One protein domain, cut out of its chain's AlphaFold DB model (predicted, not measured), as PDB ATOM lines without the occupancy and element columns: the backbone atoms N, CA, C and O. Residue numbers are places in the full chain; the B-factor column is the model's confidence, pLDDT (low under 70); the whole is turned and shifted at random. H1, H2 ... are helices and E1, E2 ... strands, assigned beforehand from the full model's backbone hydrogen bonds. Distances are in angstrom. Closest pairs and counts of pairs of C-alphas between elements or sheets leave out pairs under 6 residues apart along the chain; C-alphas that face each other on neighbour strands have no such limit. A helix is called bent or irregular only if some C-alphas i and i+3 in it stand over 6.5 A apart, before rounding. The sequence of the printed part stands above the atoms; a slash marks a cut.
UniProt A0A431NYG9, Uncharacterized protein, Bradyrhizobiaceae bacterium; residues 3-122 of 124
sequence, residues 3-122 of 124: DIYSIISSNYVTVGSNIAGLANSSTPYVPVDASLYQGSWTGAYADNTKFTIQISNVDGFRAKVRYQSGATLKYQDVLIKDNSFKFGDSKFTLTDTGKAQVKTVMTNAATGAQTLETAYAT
ATOM      1  N   ASP A   3     -21.362 -61.635 -38.971       70.62
ATOM      2  CA  ASP A   3     -22.820 -61.540 -38.964       70.62
ATOM      3  C   ASP A   3     -23.257 -60.332 -38.125       70.62
ATOM      4  O   ASP A   3     -22.599 -60.007 -37.131       70.62
ATOM      5  N   ILE A   4     -24.356 -59.664 -38.488       65.94
ATOM      6  CA  ILE A   4     -24.811 -58.454 -37.776       65.94
ATOM      7  C   ILE A   4     -24.972 -58.772 -36.286       65.94
ATOM      8  O   ILE A   4     -24.477 -58.022 -35.451       65.94
ATOM      9  N   TYR A   5     -25.524 -59.941 -35.953       63.03
ATOM     10  CA  TYR A   5     -25.658 -60.430 -34.579       63.03
ATOM     11  C   TYR A   5     -24.327 -60.599 -33.837       63.03
ATOM     12  O   TYR A   5     -24.276 -60.354 -32.633       63.03
ATOM     13  N   SER A   6     -23.247 -60.961 -34.535       61.47
ATOM     14  CA  SER A   6     -21.902 -61.012 -33.953       61.47
ATOM     15  C   SER A   6     -21.394 -59.616 -33.603       61.47
ATOM     16  O   SER A   6     -20.707 -59.453 -32.603       61.47
ATOM     17  N   ILE A   7     -21.734 -58.598 -34.396       59.81
ATOM     18  CA  ILE A   7     -21.333 -57.212 -34.127       59.81
ATOM     19  C   ILE A   7     -22.092 -56.677 -32.905       59.81
ATOM     20  O   ILE A   7     -21.488 -56.069 -32.018       59.81
ATOM     21  N   ILE A   8     -23.402 -56.941 -32.812       63.88
ATOM     22  CA  ILE A   8     -24.203 -56.487 -31.663       63.88
ATOM     23  C   ILE A   8     -23.776 -57.210 -30.377       63.88
ATOM     24  O   ILE A   8     -23.651 -56.574 -29.329       63.88
ATOM     25  N   SER A   9     -23.500 -58.517 -30.443       57.97
ATOM     26  CA  SER A   9     -23.064 -59.293 -29.276       57.97
ATOM     27  C   SER A   9     -21.663 -58.895 -28.804       57.97
ATOM     28  O   SER A   9     -21.462 -58.708 -27.603       57.97
ATOM     29  N   SER A  10     -20.715 -58.661 -29.719       60.03
ATOM     30  CA  SER A  10     -19.386 -58.144 -29.376       60.03
ATOM     31  C   SER A  10     -19.460 -56.769 -28.709       60.03
ATOM     32  O   SER A  10     -18.763 -56.538 -27.717       60.03
ATOM     33  N   ASN A  11     -20.346 -55.880 -29.170       58.50
ATOM     34  CA  ASN A  11     -20.580 -54.596 -28.504       58.50
ATOM     35  C   ASN A  11     -21.178 -54.777 -27.103       58.50
ATOM     36  O   ASN A  11     -20.718 -54.135 -26.161       58.50
ATOM     37  N   TYR A  12     -22.150 -55.679 -26.932       54.28
ATOM     38  CA  TYR A  12     -22.765 -55.934 -25.627       54.28
ATOM     39  C   TYR A  12     -21.761 -56.484 -24.601       54.28
ATOM     40  O   TYR A  12     -21.708 -56.004 -23.470       54.28
ATOM     41  N   VAL A  13     -20.903 -57.429 -25.001       60.50
ATOM     42  CA  VAL A  13     -19.826 -57.965 -24.145       60.50
ATOM     43  C   VAL A  13     -18.815 -56.877 -23.780       60.50
ATOM     44  O   VAL A  13     -18.401 -56.767 -22.627       60.50
ATOM     45  N   THR A  14     -18.459 -56.029 -24.743       58.69
ATOM     46  CA  THR A  14     -17.513 -54.924 -24.545       58.69
ATOM     47  C   THR A  14     -18.049 -53.888 -23.549       58.69
ATOM     48  O   THR A  14     -17.338 -53.481 -22.629       58.69
ATOM     49  N   VAL A  15     -19.324 -53.504 -23.673       57.66
ATOM     50  CA  VAL A  15     -19.994 -52.593 -22.729       57.66
ATOM     51  C   VAL A  15     -20.176 -53.253 -21.355       57.66
ATOM     52  O   VAL A  15     -19.912 -52.622 -20.333       57.66
ATOM     53  N   GLY A  16     -20.550 -54.535 -21.307       58.28
ATOM     54  CA  GLY A  16     -20.693 -55.293 -20.060       58.28
ATOM     55  C   GLY A  16     -19.382 -55.431 -19.278       58.28
ATOM     56  O   GLY A  16     -19.371 -55.272 -18.058       58.28
ATOM     57  N   SER A  17     -18.258 -55.639 -19.968       57.25
ATOM     58  CA  SER A  17     -16.924 -55.716 -19.354       57.25
ATOM     59  C   SER A  17     -16.471 -54.371 -18.759       57.25
ATOM     60  O   SER A  17     -15.876 -54.328 -17.675       57.25
ATOM     61  N   ASN A  18     -16.836 -53.254 -19.402       55.22
ATOM     62  CA  ASN A  18     -16.615 -51.910 -18.858       55.22
ATOM     63  C   ASN A  18     -17.382 -51.684 -17.543       55.22
ATOM     64  O   ASN A  18     -16.826 -51.110 -16.610       55.22
ATOM     65  N   ILE A  19     -18.617 -52.189 -17.434       57.16
ATOM     66  CA  ILE A  19     -19.419 -52.102 -16.202       57.16
ATOM     67  C   ILE A  19     -18.844 -53.020 -15.111       57.16
ATOM     68  O   ILE A  19     -18.666 -52.581 -13.976       57.16
ATOM     69  N   ALA A  20     -18.484 -54.263 -15.445       54.09
ATOM     70  CA  ALA A  20     -17.929 -55.230 -14.493       54.09
ATOM     71  C   ALA A  20     -16.593 -54.763 -13.884       54.09
ATOM     72  O   ALA A  20     -16.319 -54.986 -12.707       54.09
ATOM     73  N   GLY A  21     -15.775 -54.048 -14.661       51.22
ATOM     74  CA  GLY A  21     -14.513 -53.471 -14.198       51.22
ATOM     75  C   GLY A  21     -14.636 -52.323 -13.191       51.22
ATOM     76  O   GLY A  21     -13.637 -52.007 -12.545       51.22
ATOM     77  N   LEU A  22     -15.822 -51.718 -13.074       52.25
ATOM     78  CA  LEU A  22     -16.161 -50.634 -12.144       52.25
ATOM     79  C   LEU A  22     -17.259 -51.033 -11.136       52.25
ATOM     80  O   LEU A  22     -17.684 -50.216 -10.315       52.25
ATOM     81  N   ALA A  23     -17.698 -52.295 -11.167       52.06
ATOM     82  CA  ALA A  23     -18.729 -52.846 -10.286       52.06
ATOM     83  C   ALA A  23     -18.294 -52.945  -8.812       52.06
ATOM     84  O   ALA A  23     -19.123 -53.198  -7.948       52.06
ATOM     85  N   ASN A  24     -17.010 -52.726  -8.513       55.50
ATOM     86  CA  ASN A  24     -16.469 -52.752  -7.150       55.50
ATOM     87  C   ASN A  24     -16.538 -51.390  -6.435       55.50
ATOM     88  O   ASN A  24     -16.010 -51.228  -5.341       55.50
ATOM     89  N   SER A  25     -17.148 -50.388  -7.067       61.34
ATOM     90  CA  SER A  25     -17.307 -49.064  -6.481       61.34
ATOM     91  C   SER A  25     -18.775 -48.778  -6.208       61.34
ATOM     92  O   SER A  25     -19.602 -48.780  -7.124       61.34
ATOM     93  N   SER A  26     -19.090 -48.510  -4.943       67.56
ATOM     94  CA  SER A  26     -20.437 -48.173  -4.469       67.56
ATOM     95  C   SER A  26     -20.871 -46.748  -4.836       67.56
ATOM     96  O   SER A  26     -21.946 -46.317  -4.427       67.56
ATOM     97  N   THR A  27     -20.049 -45.994  -5.577       71.94
ATOM     98  CA  THR A  27     -20.367 -44.621  -5.981       71.94
ATOM     99  C   THR A  27     -21.248 -44.603  -7.240       71.94
ATOM    100  O   THR A  27     -21.061 -45.417  -8.158       71.94
ATOM    101  N   PRO A  28     -22.242 -43.703  -7.314       78.19
ATOM    102  CA  PRO A  28     -23.008 -43.498  -8.535       78.19
ATOM    103  C   PRO A  28     -22.129 -42.878  -9.630       78.19
ATOM    104  O   PRO A  28     -21.123 -42.228  -9.350       78.19
ATOM    105  N   TYR A  29     -22.527 -43.051 -10.891       81.50
ATOM    106  CA  TYR A  29     -21.916 -42.306 -11.992       81.50
ATOM    107  C   TYR A  29     -22.278 -40.828 -11.855       81.50
ATOM    108  O   TYR A  29     -23.455 -40.469 -11.891       81.50
ATOM    109  N   VAL A  30     -21.261 -39.987 -11.700       85.44
ATOM    110  CA  VAL A  30     -21.406 -38.535 -11.594       85.44
ATOM    111  C   VAL A  30     -20.809 -37.863 -12.827       85.44
ATOM    112  O   VAL A  30     -19.831 -38.378 -13.375       85.44
ATOM    113  N   PRO A  31     -21.375 -36.735 -13.286       86.25
ATOM    114  CA  PRO A  31     -20.750 -35.924 -14.321       86.25
ATOM    115  C   PRO A  31     -19.311 -35.567 -13.941       86.25
ATOM    116  O   PRO A  31     -19.062 -35.124 -12.819       86.25
ATOM    117  N   VAL A  32     -18.374 -35.773 -14.865       88.94
ATOM    118  CA  VAL A  32     -16.970 -35.386 -14.700       88.94
ATOM    119  C   VAL A  32     -16.693 -34.074 -15.424       88.94
ATOM    120  O   VAL A  32     -17.390 -33.712 -16.372       88.94
ATOM    121  N   ASP A  33     -15.652 -33.365 -14.997       90.88
ATOM    122  CA  ASP A  33     -15.165 -32.200 -15.730       90.88
ATOM    123  C   ASP A  33     -14.504 -32.654 -17.038       90.88
ATOM    124  O   ASP A  33     -13.468 -33.324 -17.035       90.88
ATOM    125  N   ALA A  34     -15.112 -32.292 -18.169       89.62
ATOM    126  CA  ALA A  34     -14.637 -32.659 -19.495       89.62
ATOM    127  C   ALA A  34     -13.211 -32.163 -19.781       89.62
ATOM    128  O   ALA A  34     -12.470 -32.850 -20.486       89.62
ATOM    129  N   SER A  35     -12.808 -31.021 -19.214       90.88
ATOM    130  CA  SER A  35     -11.488 -30.422 -19.446       90.88
ATOM    131  C   SER A  35     -10.334 -31.266 -18.895       90.88
ATOM    132  O   SER A  35      -9.222 -31.199 -19.411       90.88
ATOM    133  N   LEU A  36     -10.607 -32.112 -17.896       91.50
ATOM    134  CA  LEU A  36      -9.614 -33.000 -17.286       91.50
ATOM    135  C   LEU A  36      -9.316 -34.245 -18.121       91.50
ATOM    136  O   LEU A  36      -8.340 -34.939 -17.843       91.50
ATOM    137  N   TYR A  37     -10.169 -34.565 -19.094       91.62
ATOM    138  CA  TYR A  37     -10.068 -35.789 -19.886       91.62
ATOM    139  C   TYR A  37      -9.910 -35.500 -21.371       91.62
ATOM    140  O   TYR A  37      -9.137 -36.176 -22.042       91.62
ATOM    141  N   GLN A  38     -10.664 -34.539 -21.898       93.31
ATOM    142  CA  GLN A  38     -10.723 -34.271 -23.325       93.31
ATOM    143  C   GLN A  38      -9.379 -33.753 -23.839       93.31
ATOM    144  O   GLN A  38      -8.851 -32.768 -23.336       93.31
ATOM    145  N   GLY A  39      -8.843 -34.412 -24.865       93.88
ATOM    146  CA  GLY A  39      -7.549 -34.061 -25.434       93.88
ATOM    147  C   GLY A  39      -6.733 -35.264 -25.890       93.88
ATOM    148  O   GLY A  39      -7.207 -36.407 -25.925       93.88
ATOM    149  N   SER A  40      -5.485 -34.968 -26.249       95.25
ATOM    150  CA  SER A  40      -4.497 -35.945 -26.687       95.25
ATOM    151  C   SER A  40      -3.626 -36.356 -25.511       95.25
ATOM    152  O   SER A  40      -2.919 -35.537 -24.941       95.25
ATOM    153  N   TRP A  41      -3.626 -37.635 -25.174       96.06
ATOM    154  CA  TRP A  41      -2.778 -38.199 -24.133       96.06
ATOM    155  C   TRP A  41      -1.697 -39.040 -24.779       96.06
ATOM    156  O   TRP A  41      -1.994 -39.970 -25.527       96.06
ATOM    157  N   THR A  42      -0.441 -38.738 -24.492       96.00
ATOM    158  CA  THR A  42       0.691 -39.466 -25.067       96.00
ATOM    159  C   THR A  42       1.581 -40.018 -23.973       96.00
ATOM    160  O   THR A  42       1.715 -39.424 -22.906       96.00
ATOM    161  N   GLY A  43       2.163 -41.184 -24.226       93.88
ATOM    162  CA  GLY A  43       3.057 -41.852 -23.293       93.88
ATOM    163  C   GLY A  43       3.861 -42.943 -23.982       93.88
ATOM    164  O   GLY A  43       3.697 -43.207 -25.177       93.88
ATOM    165  N   ALA A  44       4.741 -43.578 -23.217       93.44
ATOM    166  CA  ALA A  44       5.512 -44.730 -23.656       93.44
ATOM    167  C   ALA A  44       5.518 -45.803 -22.566       93.44
ATOM    168  O   ALA A  44       5.562 -45.486 -21.376       93.44
ATOM    169  N   TYR A  45       5.453 -47.063 -22.983       89.25
ATOM    170  CA  TYR A  45       5.669 -48.210 -22.104       89.25
ATOM    171  C   TYR A  45       7.172 -48.418 -21.846       89.25
ATOM    172  O   TYR A  45       8.019 -47.772 -22.469       89.25
ATOM    173  N   ALA A  46       7.516 -49.315 -20.915       85.81
ATOM    174  CA  ALA A  46       8.905 -49.586 -20.527       85.81
ATOM    175  C   ALA A  46       9.777 -50.120 -21.683       85.81
ATOM    176  O   ALA A  46      10.991 -49.933 -21.686       85.81
ATOM    177  N   ASP A  47       9.155 -50.737 -22.687       84.38
ATOM    178  CA  ASP A  47       9.775 -51.219 -23.926       84.38
ATOM    179  C   ASP A  47      10.001 -50.108 -24.979       84.38
ATOM    180  O   ASP A  47      10.455 -50.388 -26.087       84.38
ATOM    181  N   ASN A  48       9.718 -48.843 -24.641       85.50
ATOM    182  CA  ASN A  48       9.709 -47.668 -25.524       85.50
ATOM    183  C   ASN A  48       8.589 -47.647 -26.575       85.50
ATOM    184  O   ASN A  48       8.572 -46.763 -27.440       85.50
ATOM    185  N   THR A  49       7.615 -48.554 -26.492       88.19
ATOM    186  CA  THR A  49       6.440 -48.514 -27.357       88.19
ATOM    187  C   THR A  49       5.607 -47.284 -27.012       88.19
ATOM    188  O   THR A  49       5.028 -47.171 -25.928       88.19
ATOM    189  N   LYS A  50       5.546 -46.334 -27.948       92.69
ATOM    190  CA  LYS A  50       4.747 -45.115 -27.806       92.69
ATOM    191  C   LYS A  50       3.279 -45.405 -28.062       92.69
ATOM    192  O   LYS A  50       2.930 -46.138 -28.989       92.69
ATOM    193  N   PHE A  51       2.424 -44.751 -27.293       93.12
ATOM    194  CA  PHE A  51       0.989 -44.789 -27.503       93.12
ATOM    195  C   PHE A  51       0.371 -43.396 -27.439       93.12
ATOM    196  O   PHE A  51       0.925 -42.446 -26.880       93.12
ATOM    197  N   THR A  52      -0.811 -43.285 -28.029       95.25
ATOM    198  CA  THR A  52      -1.639 -42.085 -28.017       95.25
ATOM    199  C   THR A  52      -3.073 -42.477 -27.698       95.25
ATOM    200  O   THR A  52      -3.631 -43.377 -28.323       95.25
ATOM    201  N   ILE A  53      -3.674 -41.800 -26.729       95.19
ATOM    202  CA  ILE A  53      -5.079 -41.923 -26.358       95.19
ATOM    203  C   ILE A  53      -5.732 -40.577 -26.657       95.19
ATOM    204  O   ILE A  53      -5.393 -39.563 -26.065       95.19
ATOM    205  N   GLN A  54      -6.664 -40.560 -27.592       95.88
ATOM    206  CA  GLN A  54      -7.483 -39.397 -27.905       95.88
ATOM    207  C   GLN A  54      -8.818 -39.560 -27.200       95.88
ATOM    208  O   GLN A  54      -9.524 -40.540 -27.452       95.88
ATOM    209  N   ILE A  55      -9.161 -38.617 -26.331       94.75
ATOM    210  CA  ILE A  55     -10.436 -38.613 -25.618       94.75
ATOM    211  C   ILE A  55     -11.274 -37.459 -26.158       94.75
ATOM    212  O   ILE A  55     -10.845 -36.308 -26.163       94.75
ATOM    213  N   SER A  56     -12.476 -37.777 -26.622       94.62
ATOM    214  CA  SER A  56     -13.387 -36.843 -27.285       94.62
ATOM    215  C   SER A  56     -14.820 -37.052 -26.806       94.62
ATOM    216  O   SER A  56     -15.134 -38.088 -26.219       94.62
ATOM    217  N   ASN A  57     -15.683 -36.059 -27.043       91.88
ATOM    218  CA  ASN A  57     -17.110 -36.122 -26.710       91.88
ATOM    219  C   ASN A  57     -17.355 -36.561 -25.255       91.88
ATOM    220  O   ASN A  57     -18.102 -37.508 -25.011       91.88
ATOM    221  N   VAL A  58     -16.682 -35.902 -24.306       91.19
ATOM    222  CA  VAL A  58     -16.916 -36.137 -22.879       91.19
ATOM    223  C   VAL A  58     -18.227 -35.448 -22.509       91.19
ATOM    224  O   VAL A  58     -18.298 -34.223 -22.538       91.19
ATOM    225  N   ASP A  59     -19.255 -36.239 -22.221       90.88
ATOM    226  CA  ASP A  59     -20.595 -35.772 -21.863       90.88
ATOM    227  C   ASP A  59     -21.071 -36.491 -20.597       90.88
ATOM    228  O   ASP A  59     -21.248 -37.717 -20.569       90.88
ATOM    229  N   GLY A  60     -21.212 -35.732 -19.510       90.38
ATOM    230  CA  GLY A  60     -21.452 -36.270 -18.176       90.38
ATOM    231  C   GLY A  60     -20.332 -37.222 -17.754       90.38
ATOM    232  O   GLY A  60     -19.253 -36.783 -17.381       90.38
ATOM    233  N   PHE A  61     -20.595 -38.526 -17.793       89.19
ATOM    234  CA  PHE A  61     -19.644 -39.596 -17.460       89.19
ATOM    235  C   PHE A  61     -19.287 -40.473 -18.669       89.19
ATOM    236  O   PHE A  61     -18.660 -41.518 -18.516       89.19
ATOM    237  N   ARG A  62     -19.727 -40.112 -19.876       89.56
ATOM    238  CA  ARG A  62     -19.477 -40.875 -21.106       89.56
ATOM    239  C   ARG A  62     -18.395 -40.189 -21.917       89.56
ATOM    240  O   ARG A  62     -18.354 -38.966 -21.962       89.56
ATOM    241  N   ALA A  63     -17.544 -40.962 -22.578       93.00
ATOM    242  CA  ALA A  63     -16.530 -40.422 -23.475       93.00
ATOM    243  C   ALA A  63     -16.255 -41.373 -24.640       93.00
ATOM    244  O   ALA A  63     -16.513 -42.574 -24.555       93.00
ATOM    245  N   LYS A  64     -15.687 -40.833 -25.715       92.81
ATOM    246  CA  LYS A  64     -15.192 -41.600 -26.858       92.81
ATOM    247  C   LYS A  64     -13.682 -41.624 -26.841       92.81
ATOM    248  O   LYS A  64     -13.039 -40.573 -26.829       92.81
ATOM    249  N   VAL A  65     -13.121 -42.823 -26.872       94.19
ATOM    250  CA  VAL A  65     -11.683 -43.046 -26.783       94.19
ATOM    251  C   VAL A  65     -11.182 -43.651 -28.079       94.19
ATOM    252  O   VAL A  65     -11.706 -44.656 -28.558       94.19
ATOM    253  N   ARG A  66     -10.123 -43.059 -28.622       94.25
ATOM    254  CA  ARG A  66      -9.319 -43.639 -29.692       94.25
ATOM    255  C   ARG A  66      -7.923 -43.916 -29.154       94.25
ATOM    256  O   ARG A  66      -7.194 -42.992 -28.818       94.25
ATOM    257  N   TYR A  67      -7.545 -45.184 -29.107       93.38
ATOM    258  CA  TYR A  67      -6.210 -45.623 -28.720       93.38
ATOM    259  C   TYR A  67      -5.405 -46.013 -29.952       93.38
ATOM    260  O   TYR A  67      -5.894 -46.752 -30.804       93.38
ATOM    261  N   GLN A  68      -4.163 -45.548 -30.018       91.12
ATOM    262  CA  GLN A  68      -3.204 -45.896 -31.051       91.12
ATOM    263  C   GLN A  68      -1.879 -46.301 -30.409       91.12
ATOM    264  O   GLN A  68      -1.330 -45.559 -29.600       91.12
ATOM    265  N   SER A  69      -1.351 -47.460 -30.789       89.38
ATOM    266  CA  SER A  69      -0.008 -47.911 -30.416       89.38
ATOM    267  C   SER A  69       0.571 -48.740 -31.556       89.38
ATOM    268  O   SER A  69       0.000 -49.764 -31.944       89.38
ATOM    269  N   GLY A  70       1.662 -48.258 -32.157       85.75
ATOM    270  CA  GLY A  70       2.179 -48.808 -33.413       85.75
ATOM    271  C   GLY A  70       1.097 -48.853 -34.503       85.75
ATOM    272  O   GLY A  70       0.479 -47.833 -34.811       85.75
ATOM    273  N   ALA A  71       0.848 -50.043 -35.057       83.12
ATOM    274  CA  ALA A  71      -0.214 -50.298 -36.039       83.12
ATOM    275  C   ALA A  71      -1.594 -50.584 -35.411       83.12
ATOM    276  O   ALA A  71      -2.597 -50.646 -36.120       83.12
ATOM    277  N   THR A  72      -1.666 -50.771 -34.089       84.62
ATOM    278  CA  THR A  72      -2.920 -51.078 -33.397       84.62
ATOM    279  C   THR A  72      -3.727 -49.805 -33.208       84.62
ATOM    280  O   THR A  72      -3.262 -48.867 -32.558       84.62
ATOM    281  N   LEU A  73      -4.957 -49.798 -33.719       88.56
ATOM    282  CA  LEU A  73      -5.911 -48.711 -33.548       88.56
ATOM    283  C   LEU A  73      -7.229 -49.257 -32.988       88.56
ATOM    284  O   LEU A  73      -7.805 -50.186 -33.550       88.56
ATOM    285  N   LYS A  74      -7.700 -48.691 -31.877       88.38
ATOM    286  CA  LYS A  74      -8.951 -49.085 -31.214       88.38
ATOM    287  C   LYS A  74      -9.832 -47.859 -30.990       88.38
ATOM    288  O   LYS A  74      -9.330 -46.811 -30.592       88.38
ATOM    289  N   TYR A  75     -11.135 -48.013 -31.210       91.06
ATOM    290  CA  TYR A  75     -12.158 -47.009 -30.918       91.06
ATOM    291  C   TYR A  75     -13.175 -47.611 -29.965       91.06
ATOM    292  O   TYR A  75     -13.632 -48.731 -30.195       91.06
ATOM    293  N   GLN A  76     -13.522 -46.891 -28.905       89.88
ATOM    294  CA  GLN A  76     -14.473 -47.390 -27.928       89.88
ATOM    295  C   GLN A  76     -15.188 -46.257 -27.200       89.88
ATOM    296  O   GLN A  76     -14.570 -45.266 -26.809       89.88
ATOM    297  N   ASP A  77     -16.481 -46.453 -26.970       89.81
ATOM    298  CA  ASP A  77     -17.254 -45.635 -26.045       89.81
ATOM    299  C   ASP A  77     -17.044 -46.163 -24.619       89.81
ATOM    300  O   ASP A  77     -17.198 -47.360 -24.344       89.81
ATOM    301  N   VAL A  78     -16.665 -45.274 -23.706       90.12
ATOM    302  CA  VAL A  78     -16.295 -45.612 -22.331       90.12
ATOM    303  C   VAL A  78     -17.160 -44.864 -21.328       90.12
ATOM    304  O   VAL A  78     -17.714 -43.801 -21.615       90.12
ATOM    305  N   LEU A  79     -17.247 -45.432 -20.128       90.25
ATOM    306  CA  LEU A  79     -17.880 -44.817 -18.970       90.25
ATOM    307  C   LEU A  79     -16.786 -44.476 -17.958       90.25
ATOM    308  O   LEU A  79     -16.041 -45.358 -17.531       90.25
ATOM    309  N   ILE A  80     -16.685 -43.200 -17.604       89.88
ATOM    310  CA  ILE A  80     -15.741 -42.665 -16.631       89.88
ATOM    311  C   ILE A  80     -16.371 -42.768 -15.249       89.88
ATOM    312  O   ILE A  80     -17.467 -42.261 -15.017       89.88
ATOM    313  N   LYS A  81     -15.668 -43.409 -14.319       88.94
ATOM    314  CA  LYS A  81     -16.024 -43.392 -12.900       88.94
ATOM    315  C   LYS A  81     -14.797 -43.657 -12.028       88.94
ATOM    316  O   LYS A  81     -13.844 -44.321 -12.438       88.94
ATOM    317  N   ASP A  82     -14.803 -43.049 -10.843       86.44
ATOM    318  CA  ASP A  82     -13.666 -43.011  -9.912       86.44
ATOM    319  C   ASP A  82     -12.366 -42.607 -10.623       86.44
ATOM    320  O   ASP A  82     -11.342 -43.289 -10.561       86.44
ATOM    321  N   ASN A  83     -12.458 -41.534 -11.410       89.75
ATOM    322  CA  ASN A  83     -11.369 -40.971 -12.201       89.75
ATOM    323  C   ASN A  83     -10.742 -41.928 -13.230       89.75
ATOM    324  O   ASN A  83      -9.664 -41.654 -13.759       89.75
ATOM    325  N   SER A  84     -11.411 -43.037 -13.546       90.38
ATOM    326  CA  SER A  84     -10.866 -44.093 -14.388       90.38
ATOM    327  C   SER A  84     -11.886 -44.638 -15.380       90.38
ATOM    328  O   SER A  84     -13.094 -44.501 -15.211       90.38
ATOM    329  N   PHE A  85     -11.391 -45.273 -16.436       91.00
ATOM    330  CA  PHE A  85     -12.213 -46.022 -17.379       91.00
ATOM    331  C   PHE A  85     -11.385 -47.130 -18.030       91.00
ATOM    332  O   PHE A  85     -10.153 -47.066 -18.089       91.00
ATOM    333  N   LYS A  86     -12.065 -48.169 -18.512       89.69
ATOM    334  CA  LYS A  86     -11.446 -49.261 -19.264       89.69
ATOM    335  C   LYS A  86     -11.731 -49.106 -20.750       89.69
ATOM    336  O   LYS A  86     -12.792 -48.624 -21.136       89.69
ATOM    337  N   PHE A  87     -10.766 -49.515 -21.559       88.44
ATOM    338  CA  PHE A  87     -10.904 -49.600 -23.001       88.44
ATOM    339  C   PHE A  87     -10.029 -50.741 -23.532       88.44
ATOM    340  O   PHE A  87      -8.830 -50.796 -23.268       88.44
ATOM    341  N   GLY A  88     -10.625 -51.680 -24.262       85.50
ATOM    342  CA  GLY A  88      -9.985 -52.935 -24.648       85.50
ATOM    343  C   GLY A  88      -9.326 -53.626 -23.450       85.50
ATOM    344  O   GLY A  88      -9.970 -53.879 -22.436       85.50
ATOM    345  N   ASP A  89      -8.022 -53.870 -23.571       86.69
ATOM    346  CA  ASP A  89      -7.179 -54.535 -22.566       86.69
ATOM    347  C   ASP A  89      -6.449 -53.531 -21.655       86.69
ATOM    348  O   ASP A  89      -5.540 -53.889 -20.902       86.69
ATOM    349  N   SER A  90      -6.829 -52.255 -21.745       89.69
ATOM    350  CA  SER A  90      -6.195 -51.134 -21.066       89.69
ATOM    351  C   SER A  90      -7.148 -50.466 -20.073       89.69
ATOM    352  O   SER A  90      -8.367 -50.416 -20.251       89.69
ATOM    353  N   LYS A  91      -6.583 -49.901 -19.008       92.00
ATOM    354  CA  LYS A  91      -7.269 -49.038 -18.046       92.00
ATOM    355  C   LYS A  91      -6.550 -47.699 -17.972       92.00
ATOM    356  O   LYS A  91      -5.352 -47.664 -17.704       92.00
ATOM    357  N   PHE A  92      -7.300 -46.620 -18.162       94.06
ATOM    358  CA  PHE A  92      -6.862 -45.254 -17.904       94.06
ATOM    359  C   PHE A  92      -7.300 -44.845 -16.501       94.06
ATOM    360  O   PHE A  92      -8.457 -45.054 -16.134       94.06
ATOM    361  N   THR A  93      -6.401 -44.228 -15.745       94.44
ATOM    362  CA  THR A  93      -6.688 -43.622 -14.445       94.44
ATOM    363  C   THR A  93      -6.071 -42.231 -14.419       94.44
ATOM    364  O   THR A  93      -4.853 -42.101 -14.530       94.44
ATOM    365  N   LEU A  94      -6.892 -41.197 -14.261       93.69
ATOM    366  CA  LEU A  94      -6.414 -39.835 -14.051       93.69
ATOM    367  C   LEU A  94      -5.780 -39.752 -12.657       93.69
ATOM    368  O   LEU A  94      -6.441 -40.044 -11.661       93.69
ATOM    369  N   THR A  95      -4.499 -39.394 -12.595       92.81
ATOM    370  CA  THR A  95      -3.750 -39.297 -11.332       92.81
ATOM    371  C   THR A  95      -3.591 -37.856 -10.870       92.81
ATOM    372  O   THR A  95      -3.541 -37.607  -9.673       92.81
ATOM    373  N   ASP A  96      -3.484 -36.925 -11.818       91.00
ATOM    374  CA  ASP A  96      -3.364 -35.489 -11.573       91.00
ATOM    375  C   ASP A  96      -3.804 -34.723 -12.833       91.00
ATOM    376  O   ASP A  96      -3.996 -35.314 -13.898       91.00
ATOM    377  N   THR A  97      -3.938 -33.403 -12.746       90.31
ATOM    378  CA  THR A  97      -4.266 -32.557 -13.898       90.31
ATOM    379  C   THR A  97      -3.209 -32.729 -14.991       90.31
ATOM    380  O   THR A  97      -2.016 -32.522 -14.767       90.31
ATOM    381  N   GLY A  98      -3.645 -33.160 -16.178       92.50
ATOM    382  CA  GLY A  98      -2.766 -33.425 -17.319       92.50
ATOM    383  C   GLY A  98      -1.851 -34.648 -17.167       92.50
ATOM    384  O   GLY A  98      -0.976 -34.841 -18.013       92.50
ATOM    385  N   LYS A  99      -2.033 -35.486 -16.132       94.56
ATOM    386  CA  LYS A  99      -1.266 -36.726 -15.918       94.56
ATOM    387  C   LYS A  99      -2.176 -37.913 -15.632       94.56
ATOM    388  O   LYS A  99      -3.048 -37.872 -14.765       94.56
ATOM    389  N   ALA A 100      -1.910 -39.017 -16.312       95.50
ATOM    390  CA  ALA A 100      -2.660 -40.245 -16.142       95.50
ATOM    391  C   ALA A 100      -1.747 -41.460 -16.099       95.50
ATOM    392  O   ALA A 100      -0.670 -41.484 -16.692       95.50
ATOM    393  N   GLN A 101      -2.211 -42.498 -15.419       95.50
ATOM    394  CA  GLN A 101      -1.622 -43.822 -15.455       95.50
ATOM    395  C   GLN A 101      -2.432 -44.702 -16.407       95.50
ATOM    396  O   GLN A 101      -3.657 -44.792 -16.308       95.50
ATOM    397  N   VAL A 102      -1.732 -45.390 -17.302       94.19
ATOM    398  CA  VAL A 102      -2.298 -46.361 -18.233       94.19
ATOM    399  C   VAL A 102      -1.741 -47.728 -17.882       94.19
ATOM    400  O   VAL A 102      -0.530 -47.933 -17.899       94.19
ATOM    401  N   LYS A 103      -2.627 -48.664 -17.548       92.69
ATOM    402  CA  LYS A 103      -2.265 -50.068 -17.347       92.69
ATOM    403  C   LYS A 103      -2.807 -50.893 -18.493       92.69
ATOM    404  O   LYS A 103      -4.007 -50.837 -18.731       92.69
ATOM    405  N   THR A 104      -1.962 -51.661 -19.160       89.69
ATOM    406  CA  THR A 104      -2.339 -52.454 -20.333       89.69
ATOM    407  C   THR A 104      -1.906 -53.891 -20.138       89.69
ATOM    408  O   THR A 104      -0.763 -54.151 -19.771       89.69
ATOM    409  N   VAL A 105      -2.814 -54.830 -20.393       87.81
ATOM    410  CA  VAL A 105      -2.458 -56.247 -20.463       87.81
ATOM    411  C   VAL A 105      -1.831 -56.504 -21.828       87.81
ATOM    412  O   VAL A 105      -2.505 -56.430 -22.856       87.81
ATOM    413  N   MET A 106      -0.531 -56.782 -21.848       82.19
ATOM    414  CA  MET A 106       0.189 -57.148 -23.060       82.19
ATOM    415  C   MET A 106       0.230 -58.670 -23.168       82.19
ATOM    416  O   MET A 106       0.612 -59.353 -22.223       82.19
ATOM    417  N   THR A 107      -0.174 -59.209 -24.319       82.75
ATOM    418  CA  THR A 107      -0.074 -60.647 -24.601       82.75
ATOM    419  C   THR A 107       1.095 -60.886 -25.545       82.75
ATOM    420  O   THR A 107       1.125 -60.342 -26.649       82.75
ATOM    421  N   ASN A 108       2.056 -61.706 -25.127       76.56
ATOM    422  CA  ASN A 108       3.156 -62.128 -25.981       76.56
ATOM    423  C   ASN A 108       2.626 -63.090 -27.056       76.56
ATOM    424  O   ASN A 108       2.154 -64.179 -26.741       76.56
ATOM    425  N   ALA A 109       2.728 -62.702 -28.328       75.81
ATOM    426  CA  ALA A 109       2.205 -63.490 -29.442       75.81
ATOM    427  C   ALA A 109       2.909 -64.849 -29.633       75.81
ATOM    428  O   ALA A 109       2.307 -65.766 -30.181       75.81
ATOM    429  N   ALA A 110       4.163 -64.991 -29.187       80.19
ATOM    430  CA  ALA A 110       4.941 -66.219 -29.348       80.19
ATOM    431  C   ALA A 110       4.683 -67.246 -28.232       80.19
ATOM    432  O   ALA A 110       4.756 -68.446 -28.480       80.19
ATOM    433  N   THR A 111       4.397 -66.791 -27.007       84.06
ATOM    434  CA  THR A 111       4.251 -67.672 -25.830       84.06
ATOM    435  C   THR A 111       2.847 -67.684 -25.230       84.06
ATOM    436  O   THR A 111       2.556 -68.528 -24.390       84.06
ATOM    437  N   GLY A 112       1.981 -66.743 -25.611       81.75
ATOM    438  CA  GLY A 112       0.663 -66.539 -25.002       81.75
ATOM    439  C   GLY A 112       0.703 -65.964 -23.581       81.75
ATOM    440  O   GLY A 112      -0.350 -65.755 -22.983       81.75
ATOM    441  N   ALA A 113       1.891 -65.692 -23.028       82.81
ATOM    442  CA  ALA A 113       2.034 -65.121 -21.693       82.81
ATOM    443  C   ALA A 113       1.474 -63.691 -21.640       82.81
ATOM    444  O   ALA A 113       1.666 -62.911 -22.575       82.81
ATOM    445  N   GLN A 114       0.812 -63.347 -20.534       87.12
ATOM    446  CA  GLN A 114       0.258 -62.015 -20.299       87.12
ATOM    447  C   GLN A 114       1.047 -61.282 -19.217       87.12
ATOM    448  O   GLN A 114       1.265 -61.825 -18.133       87.12
ATOM    449  N   THR A 115       1.444 -60.042 -19.494       86.44
ATOM    450  CA  THR A 115       2.063 -59.141 -18.514       86.44
ATOM    451  C   THR A 115       1.221 -57.884 -18.347       86.44
ATOM    452  O   THR A 115       0.503 -57.462 -19.256       86.44
ATOM    453  N   LEU A 116       1.262 -57.303 -17.147       88.38
ATOM    454  CA  LEU A 116       0.597 -56.038 -16.860       88.38
ATOM    455  C   LEU A 116       1.612 -54.906 -16.974       88.38
ATOM    456  O   LEU A 116       2.375 -54.651 -16.043       88.38
ATOM    457  N   GLU A 117       1.570 -54.197 -18.093       89.75
ATOM    458  CA  GLU A 117       2.427 -53.044 -18.325       89.75
ATOM    459  C   GLU A 117       1.798 -51.790 -17.731       89.75
ATOM    460  O   GLU A 117       0.594 -51.556 -17.856       89.75
ATOM    461  N   THR A 118       2.616 -50.970 -17.074       93.56
ATOM    462  CA  THR A 118       2.196 -49.679 -16.523       93.56
ATOM    463  C   THR A 118       2.987 -48.568 -17.193       93.56
ATOM    464  O   THR A 118       4.213 -48.597 -17.211       93.56
ATOM    465  N   ALA A 119       2.281 -47.569 -17.706       94.25
ATOM    466  CA  ALA A 119       2.857 -46.379 -18.304       94.25
ATOM    467  C   ALA A 119       2.182 -45.117 -17.772       94.25
ATOM    468  O   ALA A 119       1.058 -45.155 -17.266       94.25
ATOM    469  N   TYR A 120       2.866 -43.989 -17.923       94.75
ATOM    470  CA  TYR A 120       2.313 -42.675 -17.629       94.75
ATOM    471  C   TYR A 120       2.059 -41.931 -18.931       94.75
ATOM    472  O   TYR A 120       2.870 -41.982 -19.857       94.75
ATOM    473  N   ALA A 121       0.915 -41.263 -18.993       94.81
ATOM    474  CA  ALA A 121       0.514 -40.432 -20.106       94.81
ATOM    475  C   ALA A 121       0.371 -38.982 -19.652       94.81
ATOM    476  O   ALA A 121      -0.118 -38.709 -18.553       94.81
ATOM    477  N   THR A 122       0.765 -38.062 -20.523       96.00
ATOM    478  CA  THR A 122       0.591 -36.623 -20.333       96.00
ATOM    479  C   THR A 122      -0.341 -36.066 -21.392       96.00
ATOM    480  O   THR A 122      -0.276 -36.479 -22.555       96.00
TER     481      THR A 122
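What this domain is: This is residues 3 to 122 of the 124 residues of an uncharacterized protein of Bradyrhizobiaceae bacterium (UniProt A0A431NYG9). A single eight-stranded sheet curls back on itself into a flattened, nearly closed barrel, with its two edge strands, E4 and E5, coming together along one side. One helix, H1, packs slantwise over that seam with its later residues, while residues 3 to 10 stick out as an arm; the turn of residues 108 to 113 also sticks out. The 120 printed residues hold, in chain order, H1 and then E1 to E8; the sheet's order is E4 E3 E2 E1 E8 E7 E6 E5, antiparallel throughout. The class is mixed, and the whole is compact, with a radius of gyration of the C-alphas of 14.6 A and spans of 42 by 39 by 25 A.

Where its parts are: Find C-alpha 4 at (-24.811, -58.454, -37.776); from there H1, residues 4 to 20, runs 24.5 A. After residues 21 to 38 look for E1, residues 39 to 44, beginning at C-alpha 39, (-7.549, -34.061, -25.434). Then come E2, residues 50 to 59 and 27.7 A long, E3, residues 62 to 69 and 22.7 A, and E4, residues 72 to 79 and 21.7 A. Read on through E5, residues 84 to 87, E6, residues 90 to 96, E7, residues 99 to 107 and 25.5 A, and E8, residues 114 to 122 and 25.4 A, ending at C-alpha 122, (0.591, -36.623, -20.333).

How they stand to each other: Begin with the folded sheet, one sheet bent back into two leaves: E4 E3 E2 E1 face E7 E6 E5, with E8 as the hinge. E1 to E4 form a meander, each strand the antiparallel neighbour of the one before, and E5 to E8 form another. In the hairpin of E2 and E3, look at N 54 and O 66, 2.8 A apart. In the hairpin of E7 and E8, N 102 and O 119 are 2.8 A apart. E1 and E8 are antiparallel at 128 degrees, with N 42 and O 122 at 3.0 A. Between the edge strands E4 and E5 the closest C-alphas are those of Leu 79 and Phe 85, 6.0 A apart. H1 is on the sheet at a height of 10.6 A, over E4 and only just over E5, on which 3 of its C-alphas fall. It runs slantwise to the strands, at 57 degrees to E4 on the local plane. The closest C-alphas of H1 and E5 are those of Asn 18 and Lys 86, 5.8 A apart. Within H1 every O i to N i+4 pair is within hydrogen-bond range.

The domain as a whole: The two C-alphas farthest apart are those of Asp 3 and Thr 97, 42.6 A. The printed part has no cut. The link from H1 to E1 is long, 18 residues. Look for low confidence at residues 4 to 26, with pLDDT under 70; the mean of the printed part is 83.6.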